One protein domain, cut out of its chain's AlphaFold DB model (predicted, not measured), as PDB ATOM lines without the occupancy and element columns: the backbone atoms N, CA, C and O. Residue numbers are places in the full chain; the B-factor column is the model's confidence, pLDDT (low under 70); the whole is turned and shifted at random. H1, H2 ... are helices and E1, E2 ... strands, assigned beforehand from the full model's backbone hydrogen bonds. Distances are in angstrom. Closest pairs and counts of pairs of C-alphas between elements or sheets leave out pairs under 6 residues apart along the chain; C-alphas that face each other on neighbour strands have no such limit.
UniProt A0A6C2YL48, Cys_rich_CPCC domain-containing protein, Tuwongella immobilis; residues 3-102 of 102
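What this domain is: This is residues 3 to 102 of the 102 residues of the protein "Cys_rich_CPCC domain-containing protein" of Tuwongella immobilis (UniProt A0A6C2YL48). Little regular structure: a body of loops holds the short strand E1 and helix H1, and H2 packs on H1 with residues 87 to 92, while residues 96 to 102 stick out. The printed part has 100 residues, with E1, H1 and H2 in that order; it is mostly helix, though named elements hold only 29 residues. It is compact, with a radius of gyration of the C-alphas of 13.3 A, and spans 44 by 29 by 29 A.

How they stand to each other: E1, residues 10 to 12, pairs with no named strand and is apart from H1, residues 48 to 58, and H2, residues 86 to 100. Residues 39 to 40 pair with 46 to 47, antiparallel. H1 and H2 touch, through residues 87 to 92 of H2 alone; the closest C-alphas, of Ala 49 and Ala 88, are 4.4 A apart. They run the same way at a steep tilt of 43 degrees. Every O i to N i+4 pair is within hydrogen-bond range in H1, and 10 of 11 in H2.

Where its parts are: E1 begins at C-alpha 10 (81.840, 55.000, -22.346) and measures 6.2 A. H1 measures 15.0 A. H2 measures 21.8 A and ends at C-alpha 100 (93.102, 51.892, -54.913).

The domain as a whole: The C-alphas farthest apart, of Thr 14 and Met 102, are 44.7 A apart. The printed part has no cut. Both links are long, 35 and 27 residues. pLDDT is under 70 at residues 16, 30 to 34 and 100 to 102.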
ATOM      1  N   PRO A   3      85.279  52.680 -20.981       92.88
ATOM      2  CA  PRO A   3      85.336  52.720 -22.431       92.88
ATOM      3  C   PRO A   3      85.277  51.298 -22.985       92.88
ATOM      4  O   PRO A   3      86.104  50.455 -22.635       92.88
ATOM      5  N   CYS A   4      84.340  51.044 -23.895       93.62
ATOM      6  CA  CYS A   4      84.327  49.806 -24.661       93.62
ATOM      7  C   CYS A   4      85.663  49.674 -25.415       93.62
ATOM      8  O   CYS A   4      86.047  50.600 -26.140       93.62
ATOM      9  N   PRO A   5      86.368  48.537 -25.317       92.12
ATOM     10  CA  PRO A   5      87.687  48.401 -25.925       92.12
ATOM     11  C   PRO A   5      87.631  48.477 -27.462       92.12
ATOM     12  O   PRO A   5      88.604  48.892 -28.096       92.12
ATOM     13  N   ALA A   6      86.497  48.118 -28.076       94.06
ATOM     14  CA  ALA A   6      86.328  48.108 -29.528       94.06
ATOM     15  C   ALA A   6      85.972  49.481 -30.126       94.06
ATOM     16  O   ALA A   6      86.468  49.824 -31.194       94.06
ATOM     17  N   CYS A   7      85.123  50.283 -29.478       96.38
ATOM     18  CA  CYS A   7      84.688  51.574 -30.043       96.38
ATOM     19  C   CYS A   7      85.174  52.805 -29.270       96.38
ATOM     20  O   CYS A   7      85.134  53.912 -29.804       96.38
ATOM     21  N   GLY A   8      85.620  52.624 -28.026       95.56
ATOM     22  CA  GLY A   8      86.116  53.677 -27.143       95.56
ATOM     23  C   GLY A   8      85.057  54.501 -26.428       95.56
ATOM     24  O   GLY A   8      85.413  55.297 -25.565       95.56
ATOM     25  N   HIS A   9      83.779  54.337 -26.766       97.31
ATOM     26  CA  HIS A   9      82.685  55.040 -26.100       97.31
ATOM     27  C   HIS A   9      82.449  54.480 -24.694       97.31
ATOM     28  O   HIS A   9      82.631  53.282 -24.462       97.31
ATOM     29  N   LEU A  10      82.080  55.350 -23.751       95.50
ATOM     30  CA  LEU A  10      81.840  55.000 -22.346       95.50
ATOM     31  C   LEU A  10      80.496  54.277 -22.188       95.50
ATOM     32  O   LEU A  10      79.514  54.892 -21.799       95.50
ATOM     33  N   THR A  11      80.450  52.985 -22.504       94.25
ATOM     34  CA  THR A  11      79.198  52.212 -22.589       94.25
ATOM     35  C   THR A  11      79.140  50.995 -21.673       94.25
ATOM     36  O   THR A  11      78.071  50.423 -21.507       94.25
ATOM     37  N   ILE A  12      80.272  50.582 -21.099       90.25
ATOM     38  CA  ILE A  12      80.336  49.412 -20.217       90.25
ATOM     39  C   ILE A  12      80.025  49.875 -18.795       90.25
ATOM     40  O   ILE A  12      80.727  50.747 -18.268       90.25
ATOM     41  N   GLU A  13      78.968  49.354 -18.175       83.56
ATOM     42  CA  GLU A  13      78.573  49.774 -16.825       83.56
ATOM     43  C   GLU A  13      79.496  49.152 -15.784       83.56
ATOM     44  O   GLU A  13      80.085  49.877 -14.969       83.56
ATOM     45  N   THR A  14      79.697  47.839 -15.902       79.56
ATOM     46  CA  THR A  14      80.548  47.038 -15.025       79.56
ATOM     47  C   THR A  14      81.608  46.346 -15.866       79.56
ATOM     48  O   THR A  14      81.296  45.586 -16.776       79.56
ATOM     49  N   GLN A  15      82.886  46.607 -15.578       70.56
ATOM     50  CA  GLN A  15      83.946  45.834 -16.224       70.56
ATOM     51  C   GLN A  15      83.804  44.376 -15.834       70.56
ATOM     52  O   GLN A  15      83.618  44.061 -14.658       70.56
ATOM     53  N   HIS A  16      84.018  43.512 -16.811       69.38
ATOM     54  CA  HIS A  16      84.090  42.082 -16.615       69.38
ATOM     55  C   HIS A  16      82.769  41.364 -16.332       69.38
ATOM     56  O   HIS A  16      82.781  40.284 -15.740       69.38
ATOM     57  N   ASP A  17      81.656  41.934 -16.793       82.00
ATOM     58  CA  ASP A  17      80.310  41.381 -16.593       82.00
ATOM     59  C   ASP A  17      79.619  40.946 -17.900       82.00
ATOM     60  O   ASP A  17      78.399  40.856 -17.966       82.00
ATOM     61  N   TRP A  18      80.395  40.660 -18.957       83.94
ATOM     62  CA  TRP A  18      79.878  40.191 -20.259       83.94
ATOM     63  C   TRP A  18      78.895  41.167 -20.928       83.94
ATOM     64  O   TRP A  18      78.071  40.777 -21.756       83.94
ATOM     65  N   ASP A  19      78.990  42.452 -20.583       88.75
ATOM     66  CA  ASP A  19      78.171  43.511 -21.165       88.75
ATOM     67  C   ASP A  19      78.404  43.601 -22.680       88.75
ATOM     68  O   ASP A  19      79.541  43.668 -23.159       88.75
ATOM     69  N   ILE A  20      77.313  43.677 -23.446       94.31
ATOM     70  CA  ILE A  20      77.364  43.943 -24.887       94.31
ATOM     71  C   ILE A  20      77.258  45.447 -25.108       94.31
ATOM     72  O   ILE A  20      76.255  46.081 -24.780       94.31
ATOM     73  N   CYS A  21      78.280  46.028 -25.728       95.50
ATOM     74  CA  CYS A  21      78.299  47.444 -26.049       95.50
ATOM     75  C   CYS A  21      77.182  47.796 -27.058       95.50
ATOM     76  O   CYS A  21      77.264  47.378 -28.215       95.50
ATOM     77  N   PRO A  22      76.205  48.657 -26.714       97.06
ATOM     78  CA  PRO A  22      75.109  49.026 -27.616       97.06
ATOM     79  C   PRO A  22      75.559  49.894 -28.802       97.06
ATOM     80  O   PRO A  22      74.796  50.108 -29.740       97.06
ATOM     81  N   VAL A  23      76.784  50.426 -28.765       98.12
ATOM     82  CA  VAL A  23      77.328  51.297 -29.815       98.12
ATOM     83  C   VAL A  23      78.023  50.511 -30.922       98.12
ATOM     84  O   VAL A  23      78.053  50.967 -32.058       98.12
ATOM     85  N   CYS A  24      78.602  49.347 -30.617       97.56
ATOM     86  CA  CYS A  24      79.364  48.580 -31.608       97.56
ATOM     87  C   CYS A  24      79.097  47.074 -31.610       97.56
ATOM     88  O   CYS A  24      79.550  46.408 -32.537       97.56
ATOM     89  N   PHE A  25      78.360  46.561 -30.623       97.12
ATOM     90  CA  PHE A  25      78.021  45.152 -30.424       97.12
ATOM     91  C   PHE A  25      79.178  44.244 -29.967       97.12
ATOM     92  O   PHE A  25      79.118  43.032 -30.124       97.12
ATOM     93  N   TRP A  26      80.240  44.820 -29.394       94.69
ATOM     94  CA  TRP A  26      81.308  44.057 -28.735       94.69
ATOM     95  C   TRP A  26      80.885  43.608 -27.341       94.69
ATOM     96  O   TRP A  26      80.513  44.457 -26.530       94.69
ATOM     97  N   GLU A  27      80.985  42.312 -27.065       93.88
ATOM     98  CA  GLU A  27      80.850  41.743 -25.724       93.88
ATOM     99  C   GLU A  27      82.163  41.924 -24.955       93.88
ATOM    100  O   GLU A  27      83.237  41.626 -25.491       93.88
ATOM    101  N   ASP A  28      82.087  42.415 -23.714       86.56
ATOM    102  CA  ASP A  28      83.227  42.580 -22.804       86.56
ATOM    103  C   ASP A  28      83.806  41.223 -22.358       86.56
ATOM    104  O   ASP A  28      83.672  40.790 -21.214       86.56
ATOM    105  N   ASP A  29      84.451  40.530 -23.299       82.12
ATOM    106  CA  ASP A  29      85.125  39.257 -23.079       82.12
ATOM    107  C   ASP A  29      86.442  39.481 -22.325       82.12
ATOM    108  O   ASP A  29      87.505  39.818 -22.866       82.12
ATOM    109  N   VAL A  30      86.335  39.260 -21.022       63.56
ATOM    110  CA  VAL A  30      87.353  39.459 -19.986       63.56
ATOM    111  C   VAL A  30      88.618  38.638 -20.211       63.56
ATOM    112  O   VAL A  30      89.676  38.967 -19.674       63.56
ATOM    113  N   GLY A  31      88.542  37.577 -21.023       62.47
ATOM    114  CA  GLY A  31      89.670  36.698 -21.328       62.47
ATOM    115  C   GLY A  31      90.731  37.332 -22.235       62.47
ATOM    116  O   GLY A  31      91.826  36.773 -22.406       62.47
ATOM    117  N   LEU A  32      90.438  38.498 -22.820       67.69
ATOM    118  CA  LEU A  32      91.308  39.124 -23.808       67.69
ATOM    119  C   LEU A  32      92.388  40.041 -23.221       67.69
ATOM    120  O   LEU A  32      93.393  40.217 -23.900       67.69
ATOM    121  N   ASN A  33      92.260  40.555 -21.988       62.72
ATOM    122  CA  ASN A  33      93.303  41.279 -21.221       62.72
ATOM    123  C   ASN A  33      94.292  42.139 -22.052       62.72
ATOM    124  O   ASN A  33      95.505  42.081 -21.852       62.72
ATOM    125  N   GLY A  34      93.797  42.924 -23.015       58.97
ATOM    126  CA  GLY A  34      94.639  43.809 -23.833       58.97
ATOM    127  C   GLY A  34      95.535  43.115 -24.869       58.97
ATOM    128  O   GLY A  34      96.416  43.764 -25.429       58.97
ATOM    129  N   ARG A  35      95.319  41.826 -25.151       70.19
ATOM    130  CA  ARG A  35      95.975  41.104 -26.247       70.19
ATOM    131  C   ARG A  35      95.273  41.425 -27.561       70.19
ATOM    132  O   ARG A  35      94.092  41.140 -27.740       70.19
ATOM    133  N   ASP A  36      96.001  42.040 -28.480       71.81
ATOM    134  CA  ASP A  36      95.506  42.501 -29.780       71.81
ATOM    135  C   ASP A  36      95.531  41.412 -30.871       71.81
ATOM    136  O   ASP A  36      95.062  41.617 -31.999       71.81
ATOM    137  N   ASP A  37      96.080  40.245 -30.551       75.19
ATOM    138  CA  ASP A  37      96.235  39.087 -31.426       75.19
ATOM    139  C   ASP A  37      95.384  37.879 -31.030       75.19
ATOM    140  O   ASP A  37      95.253  36.953 -31.829       75.19
ATOM    141  N   VAL A  38      94.750  37.912 -29.858       85.19
ATOM    142  CA  VAL A  38      93.835  36.863 -29.415       85.19
ATOM    143  C   VAL A  38      92.420  37.164 -29.894       85.19
ATOM    144  O   VAL A  38      91.943  38.299 -29.833       85.19
ATOM    145  N   THR A  39      91.760  36.128 -30.396       89.44
ATOM    146  CA  THR A  39      90.374  36.171 -30.853       89.44
ATOM    147  C   THR A  39      89.426  35.804 -29.719       89.44
ATOM    148  O   THR A  39      89.748  34.956 -28.888       89.44
ATOM    149  N   SER A  40      88.248  36.423 -29.694       89.88
ATOM    150  CA  SER A  40      87.186  36.073 -28.747       89.88
ATOM    151  C   SER A  40      86.121  35.219 -29.440       89.88
ATOM    152  O   SER A  40      85.519  35.694 -30.407       89.88
ATOM    153  N   PRO A  41      85.846  33.991 -28.957       89.12
ATOM    154  CA  PRO A  41      84.752  33.168 -29.472       89.12
ATOM    155  C   PRO A  41      83.380  33.839 -29.329       89.12
ATOM    156  O   PRO A  41      82.547  33.730 -30.226       89.12
ATOM    157  N   ALA A  42      83.160  34.586 -28.240       90.00
ATOM    158  CA  ALA A  42      81.940  35.368 -28.037       90.00
ATOM    159  C   ALA A  42      81.782  36.466 -29.101       90.00
ATOM    160  O   ALA A  42      80.694  36.709 -29.617       90.00
ATOM    161  N   ASN A  43      82.900  37.054 -29.529       92.81
ATOM    162  CA  ASN A  43      82.946  38.085 -30.559       92.81
ATOM    163  C   ASN A  43      83.266  37.517 -31.954       92.81
ATOM    164  O   ASN A  43      83.999  38.132 -32.733       92.81
ATOM    165  N   ARG A  44      82.699  36.348 -32.288       93.06
ATOM    166  CA  ARG A  44      82.802  35.696 -33.610       93.06
ATOM    167  C   ARG A  44      84.230  35.393 -34.066       93.06
ATOM    168  O   ARG A  44      84.568  35.583 -35.236       93.06
ATOM    169  N   ASP A  45      85.075  34.974 -33.136       92.50
ATOM    170  CA  ASP A  45      86.494  34.714 -33.376       92.50
ATOM    171  C   ASP A  45      87.241  35.933 -33.957       92.50
ATOM    172  O   ASP A  45      88.259  35.794 -34.636       92.50
ATOM    173  N   MET A  46      86.770  37.155 -33.674       92.75
ATOM    174  CA  MET A  46      87.490  38.381 -34.011       92.75
ATOM    175  C   MET A  46      88.462  38.775 -32.903       92.75
ATOM    176  O   MET A  46      88.180  38.661 -31.709       92.75
ATOM    177  N   SER A  47      89.612  39.300 -33.314       93.12
ATOM    178  CA  SER A  47      90.513  40.046 -32.437       93.12
ATOM    179  C   SER A  47      89.982  41.453 -32.172       93.12
ATOM    180  O   SER A  47      89.275  42.044 -32.995       93.12
ATOM    181  N   LEU A  48      90.416  42.046 -31.060       93.19
ATOM    182  CA  LEU A  48      90.060  43.420 -30.716       93.19
ATOM    183  C   LEU A  48      90.487  44.431 -31.799       93.19
ATOM    184  O   LEU A  48      89.763  45.378 -32.101       93.19
ATOM    185  N   ALA A  49      91.640  44.210 -32.438       93.56
ATOM    186  CA  ALA A  49      92.113  45.066 -33.522       93.56
ATOM    187  C   ALA A  49      91.202  45.005 -34.763       93.56
ATOM    188  O   ALA A  49      90.964  46.030 -35.408       93.56
ATOM    189  N   GLN A  50      90.672  43.822 -35.094       94.38
ATOM    190  CA  GLN A  50      89.687  43.675 -36.170       94.38
ATOM    191  C   GLN A  50      88.384  44.387 -35.813       94.38
ATOM    192  O   GLN A  50      87.870  45.133 -36.641       94.38
ATOM    193  N   ALA A  51      87.899  44.233 -34.580       95.06
ATOM    194  CA  ALA A  51      86.689  44.901 -34.110       95.06
ATOM    195  C   ALA A  51      86.799  46.434 -34.151       95.06
ATOM    196  O   ALA A  51      85.896  47.092 -34.664       95.06
ATOM    197  N   GLN A  52      87.923  47.009 -33.704       95.31
ATOM    198  CA  GLN A  52      88.183  48.451 -33.812       95.31
ATOM    199  C   GLN A  52      88.183  48.933 -35.269       95.31
ATOM    200  O   GLN A  52      87.535  49.927 -35.606       95.31
ATOM    201  N   ALA A  53      88.879  48.213 -36.155       95.88
ATOM    202  CA  ALA A  53      88.918  48.547 -37.576       95.88
ATOM    203  C   ALA A  53      87.534  48.414 -38.238       95.88
ATOM    204  O   ALA A  53      87.171  49.238 -39.077       95.88
ATOM    205  N   ASN A  54      86.754  47.401 -37.865       96.88
ATOM    206  CA  ASN A  54      85.413  47.179 -38.391       96.88
ATOM    207  C   ASN A  54      84.433  48.238 -37.899       96.88
ATOM    208  O   ASN A  54      83.742  48.822 -38.727       96.88
ATOM    209  N   TYR A  55      84.446  48.580 -36.610       97.50
ATOM    210  CA  TYR A  55      83.616  49.660 -36.083       97.50
ATOM    211  C   TYR A  55      83.884  50.978 -36.815       97.50
ATOM    212  O   TYR A  55      82.947  51.651 -37.240       97.50
ATOM    213  N   TYR A  56      85.155  51.307 -37.068       96.00
ATOM    214  CA  TYR A  56      85.508  52.489 -37.854       96.00
ATOM    215  C   TYR A  56      84.949  52.452 -39.290       96.00
ATOM    216  O   TYR A  56      84.636  53.494 -39.861       96.00
ATOM    217  N   ARG A  57      84.830  51.267 -39.904       95.25
ATOM    218  CA  ARG A  57      84.311  51.110 -41.274       95.25
ATOM    219  C   ARG A  57      82.789  51.049 -41.348       95.25
ATOM    220  O   ARG A  57      82.226  51.530 -42.324       95.25
ATOM    221  N   PHE A  58      82.157  50.387 -40.386       95.69
ATOM    222  CA  PHE A  58      80.779  49.907 -40.493       95.69
ATOM    223  C   PHE A  58      79.853  50.497 -39.426       95.69
ATOM    224  O   PHE A  58      78.644  50.347 -39.536       95.69
ATOM    225  N   GLY A  59      80.396  51.129 -38.382       97.19
ATOM    226  CA  GLY A  59      79.631  51.525 -37.195       97.19
ATOM    227  C   GLY A  59      79.285  50.359 -36.260       97.19
ATOM    228  O   GLY A  59      78.672  50.581 -35.226       97.19
ATOM    229  N   ALA A  60      79.717  49.136 -36.578       98.00
ATOM    230  CA  ALA A  60      79.573  47.928 -35.764       98.00
ATOM    231  C   ALA A  60      80.819  47.040 -35.918       98.00
ATOM    232  O   ALA A  60      81.582  47.197 -36.875       98.00
ATOM    233  N   ILE A  61      81.045  46.098 -34.997       96.81
ATOM    234  CA  ILE A  61      82.204  45.187 -35.079       96.81
ATOM    235  C   ILE A  61      82.114  44.196 -36.247       96.81
ATOM    236  O   ILE A  61      83.134  43.657 -36.670       96.81
ATOM    237  N   ASP A  62      80.917  43.980 -36.789       96.31
ATOM    238  CA  ASP A  62      80.644  43.134 -37.947       96.31
ATOM    239  C   ASP A  62      79.433  43.705 -38.703       96.31
ATOM    240  O   ASP A  62      78.530  44.281 -38.093       96.31
ATOM    241  N   LEU A  63      79.401  43.551 -40.029       96.25
ATOM    242  CA  LEU A  63      78.306  44.043 -40.874       96.25
ATOM    243  C   LEU A  63      76.942  43.470 -40.470       96.25
ATOM    244  O   LEU A  63      75.934  44.166 -40.590       96.25
ATOM    245  N   GLN A  64      76.905  42.237 -39.960       96.31
ATOM    246  CA  GLN A  64      75.654  41.611 -39.531       96.31
ATOM    247  C   GLN A  64      75.049  42.243 -38.273       96.31
ATOM    248  O   GLN A  64      73.893  41.970 -37.974       96.31
ATOM    249  N   PHE A  65      75.828  43.049 -37.543       97.00
ATOM    250  CA  PHE A  65      75.399  43.681 -36.296       97.00
ATOM    251  C   PHE A  65      74.938  45.133 -36.469       97.00
ATOM    252  O   PHE A  65      74.659  45.825 -35.493       97.00
ATOM    253  N   THR A  66      74.870  45.624 -37.706       96.75
ATOM    254  CA  THR A  66      74.540  47.028 -37.994       96.75
ATOM    255  C   THR A  66      73.115  47.417 -37.589       96.75
ATOM    256  O   THR A  66      72.871  48.586 -37.306       96.75
ATOM    257  N   GLU A  67      72.193  46.456 -37.491       97.31
ATOM    258  CA  GLU A  67      70.815  46.685 -37.032       97.31
ATOM    259  C   GLU A  67      70.658  46.569 -35.503       97.31
ATOM    260  O   GLU A  67      69.606  46.895 -34.960       97.31
ATOM    261  N   GLN A  68      71.695  46.110 -34.798       97.81
ATOM    262  CA  GLN A  68      71.703  45.876 -33.350       97.81
ATOM    263  C   GLN A  68      72.436  46.985 -32.581       97.81
ATOM    264  O   GLN A  68      72.513  46.937 -31.354       97.81
ATOM    265  N   VAL A  69      72.975  47.980 -33.290       98.25
ATOM    266  CA  VAL A  69      73.725  49.096 -32.708       98.25
ATOM    267  C   VAL A  69      72.954  50.408 -32.786       98.25
ATOM    268  O   VAL A  69      72.077  50.606 -33.628       98.25
ATOM    269  N   ARG A  70      73.328  51.348 -31.922       97.94
ATOM    270  CA  ARG A  70      72.869  52.740 -31.949       97.94
ATOM    271  C   ARG A  70      74.054  53.710 -31.940       97.94
ATOM    272  O   ARG A  70      75.140  53.348 -31.490       97.94
ATOM    273  N   PRO A  71      73.862  54.971 -32.358       97.44
ATOM    274  CA  PRO A  71      74.844  56.015 -32.094       97.44
ATOM    275  C   PRO A  71      75.127  56.167 -30.583       97.44
ATOM    276  O   PRO A  71      74.227  55.919 -29.765       97.44
ATOM    277  N   PRO A  72      76.345  56.590 -30.197       97.56
ATOM    278  CA  PRO A  72      76.642  56.958 -28.816       97.56
ATOM    279  C   PRO A  72      75.837  58.198 -28.399       97.56
ATOM    280  O   PRO A  72      75.570  59.076 -29.227       97.56
ATOM    281  N   THR A  73      75.466  58.294 -27.120       97.56
ATOM    282  CA  THR A  73      74.895  59.528 -26.556       97.56
ATOM    283  C   THR A  73      75.984  60.581 -26.328       97.56
ATOM    284  O   THR A  73      77.179  60.318 -26.489       97.56
ATOM    285  N   ALA A  74      75.584  61.799 -25.948       95.94
ATOM    286  CA  ALA A  74      76.530  62.873 -25.646       95.94
ATOM    287  C   ALA A  74      77.424  62.542 -24.434       95.94
ATOM    288  O   ALA A  74      78.597  62.913 -24.401       95.94
ATOM    289  N   GLU A  75      76.882  61.813 -23.460       95.50
ATOM    290  CA  GLU A  75      77.558  61.393 -22.233       95.50
ATOM    291  C   GLU A  75      78.525  60.222 -22.473       95.50
ATOM    292  O   GLU A  75      79.512  60.077 -21.755       95.50
ATOM    293  N   GLU A  76      78.308  59.433 -23.530       96.88
ATOM    294  CA  GLU A  76      79.144  58.290 -23.928       96.88
ATOM    295  C   GLU A  76      80.361  58.713 -24.778       96.88
ATOM    296  O   GLU A  76      80.866  57.963 -25.621       96.88
ATOM    297  N   SER A  77      80.847  59.943 -24.587       95.94
ATOM    298  CA  SER A  77      82.042  60.453 -25.264       95.94
ATOM    299  C   SER A  77      83.269  59.578 -24.982       95.94
ATOM    300  O   SER A  77      83.370  58.933 -23.939       95.94
ATOM    301  N   ARG A  78      84.216  59.524 -25.926       96.25
ATOM    302  CA  ARG A  78      85.464  58.781 -25.703       96.25
ATOM    303  C   ARG A  78      86.313  59.522 -24.671       96.25
ATOM    304  O   ARG A  78      86.441  60.742 -24.796       96.25
ATOM    305  N   PRO A  79      86.923  58.824 -23.699       95.25
ATOM    306  CA  PRO A  79      87.808  59.479 -22.752       95.25
ATOM    307  C   PRO A  79      89.026  60.061 -23.477       95.25
ATOM    308  O   PRO A  79      89.473  59.542 -24.507       95.25
ATOM    309  N   GLU A  80      89.572  61.141 -22.921       95.44
ATOM    310  CA  GLU A  80      90.798  61.749 -23.429       95.44
ATOM    311  C   GLU A  80      91.926  60.709 -23.491       95.44
ATOM    312  O   GLU A  80      92.104  59.897 -22.582       95.44
ATOM    313  N   GLY A  81      92.672  60.703 -24.597       92.81
ATOM    314  CA  GLY A  81      93.768  59.758 -24.813       92.81
ATOM    315  C   GLY A  81      93.349  58.367 -25.298       92.81
ATOM    316  O   GLY A  81      94.229  57.543 -25.546       92.81
ATOM    317  N   TRP A  82      92.052  58.085 -25.499       94.00
ATOM    318  CA  TRP A  82      91.652  56.844 -26.165       94.00
ATOM    319  C   TRP A  82      92.164  56.812 -27.608       94.00
ATOM    320  O   TRP A  82      91.909  57.722 -28.401       94.00
ATOM    321  N   VAL A  83      92.851  55.729 -27.967       93.69
ATOM    322  CA  VAL A  83      93.385  55.498 -29.311       93.69
ATOM    323  C   VAL A  83      93.109  54.068 -29.757       93.69
ATOM    324  O   VAL A  83      93.046  53.145 -28.945       93.69
ATOM    325  N   MET A  84      92.973  53.879 -31.070       93.19
ATOM    326  CA  MET A  84      92.949  52.539 -31.655       93.19
ATOM    327  C   MET A  84      94.309  51.855 -31.487       93.19
ATOM    328  O   MET A  84      95.360  52.498 -31.518       93.19
ATOM    329  N   LEU A  85      94.282  50.532 -31.394       92.69
ATOM    330  CA  LEU A  85      95.457  49.678 -31.407       92.69
ATOM    331  C   LEU A  85      96.244  49.892 -32.709       92.69
ATOM    332  O   LEU A  85      95.637  49.992 -33.782       92.69
ATOM    333  N   PRO A  86      97.590  49.879 -32.667       93.88
ATOM    334  CA  PRO A  86      98.415  50.026 -33.867       93.88
ATOM    335  C   PRO A  86      98.027  49.049 -34.985       93.88
ATOM    336  O   PRO A  86      97.936  49.433 -36.150       93.88
ATOM    337  N   LYS A  87      97.704  47.802 -34.626       93.12
ATOM    338  CA  LYS A  87      97.248  46.777 -35.569       93.12
ATOM    339  C   LYS A  87      95.917  47.130 -36.239       93.12
ATOM    340  O   LYS A  87      95.774  46.908 -37.438       93.12
ATOM    341  N   ALA A  88      94.973  47.735 -35.516       93.81
ATOM    342  CA  ALA A  88      93.715  48.210 -36.098       93.81
ATOM    343  C   ALA A  88      93.967  49.305 -37.147       93.81
ATOM    344  O   ALA A  88      93.396  49.279 -38.239       93.81
ATOM    345  N   VAL A  89      94.892  50.227 -36.855       94.94
ATOM    346  CA  VAL A  89      95.314  51.276 -37.797       94.94
ATOM    347  C   VAL A  89      95.950  50.671 -39.053       94.94
ATOM    348  O   VAL A  89      95.618  51.091 -40.163       94.94
ATOM    349  N   SER A  90      96.820  49.667 -38.908       95.00
ATOM    350  CA  SER A  90      97.411  48.950 -40.049       95.00
ATOM    351  C   SER A  90      96.344  48.280 -40.919       95.00
ATOM    352  O   SER A  90      96.316  48.507 -42.128       95.00
ATOM    353  N   LEU A  91      95.392  47.562 -40.311       93.62
ATOM    354  CA  LEU A  91      94.287  46.916 -41.028       93.62
ATOM    355  C   LEU A  91      93.462  47.922 -41.846       93.62
ATOM    356  O   LEU A  91      93.067  47.635 -42.982       93.62
ATOM    357  N   LEU A  92      93.188  49.104 -41.286       92.94
ATOM    358  CA  LEU A  92      92.486  50.181 -41.985       92.94
ATOM    359  C   LEU A  92      93.262  50.655 -43.220       92.94
ATOM    360  O   LEU A  92      92.682  50.711 -44.308       92.94
ATOM    361  N   ARG A  93      94.564  50.916 -43.079       92.50
ATOM    362  CA  ARG A  93      95.432  51.362 -44.182       92.50
ATOM    363  C   ARG A  93      95.508  50.332 -45.305       92.50
ATOM    364  O   ARG A  93      95.279  50.668 -46.462       92.50
ATOM    365  N   GLU A  94      95.726  49.064 -44.972       90.00
ATOM    366  CA  GLU A  94      95.781  47.980 -45.959       90.00
ATOM    367  C   GLU A  94      94.483  47.857 -46.771       90.00
ATOM    368  O   GLU A  94      94.507  47.623 -47.978       90.00
ATOM    369  N   SER A  95      93.323  48.050 -46.136       77.94
ATOM    370  CA  SER A  95      92.038  48.020 -46.847       77.94
ATOM    371  C   SER A  95      91.807  49.211 -47.773       77.94
ATOM    372  O   SER A  95      90.978  49.132 -48.676       77.94
ATOM    373  N   GLN A  96      92.465  50.341 -47.519       79.38
ATOM    374  CA  GLN A  96      92.417  51.500 -48.408       79.38
ATOM    375  C   GLN A  96      93.322  51.260 -49.620       79.38
ATOM    376  O   GLN A  96      92.860  51.452 -50.738       79.38
ATOM    377  N   LEU A  97      94.531  50.729 -49.403       73.62
ATOM    378  CA  LEU A  97      95.464  50.355 -50.474       73.62
ATOM    379  C   LEU A  97      94.851  49.334 -51.446       73.62
ATOM    380  O   LEU A  97      94.839  49.556 -52.652       73.62
ATOM    381  N   ARG A  98      94.215  48.273 -50.930       72.50
ATOM    382  CA  ARG A  98      93.537  47.270 -51.776       72.50
ATOM    383  C   ARG A  98      92.374  47.825 -52.607       72.50
ATOM    384  O   ARG A  98      92.005  47.219 -53.602       72.50
ATOM    385  N   ARG A  99      91.770  48.946 -52.198       70.56
ATOM    386  CA  ARG A  99      90.693  49.611 -52.953       70.56
ATOM    387  C   ARG A  99      91.216  50.558 -54.029       70.56
ATOM    388  O   ARG A  99      90.459  50.897 -54.924       70.56
ATOM    389  N   THR A 100      92.467  51.005 -53.926       65.88
ATOM    390  CA  THR A 100      93.102  51.892 -54.913       65.88
ATOM    391  C   THR A 100      93.824  51.138 -56.030       65.88
ATOM    392  O   THR A 100      94.163  51.744 -57.039       65.88
ATOM    393  N   GLU A 101      94.067  49.838 -55.853       65.06
ATOM    394  CA  GLU A 101      94.739  48.960 -56.826       65.06
ATOM    395  C   GLU A 101      93.763  48.191 -57.742       65.06
ATOM    396  O   GLU A 101      94.202  47.368 -58.545       65.06
ATOM    397  N   MET A 102      92.455  48.441 -57.621       54.59
ATOM    398  CA  MET A 102      91.371  47.769 -58.350       54.59
ATOM    399  C   MET A 102      90.615  48.766 -59.227       54.59
ATOM    400  O   MET A 102      90.256  48.385 -60.361       54.59
TER     401      MET A 102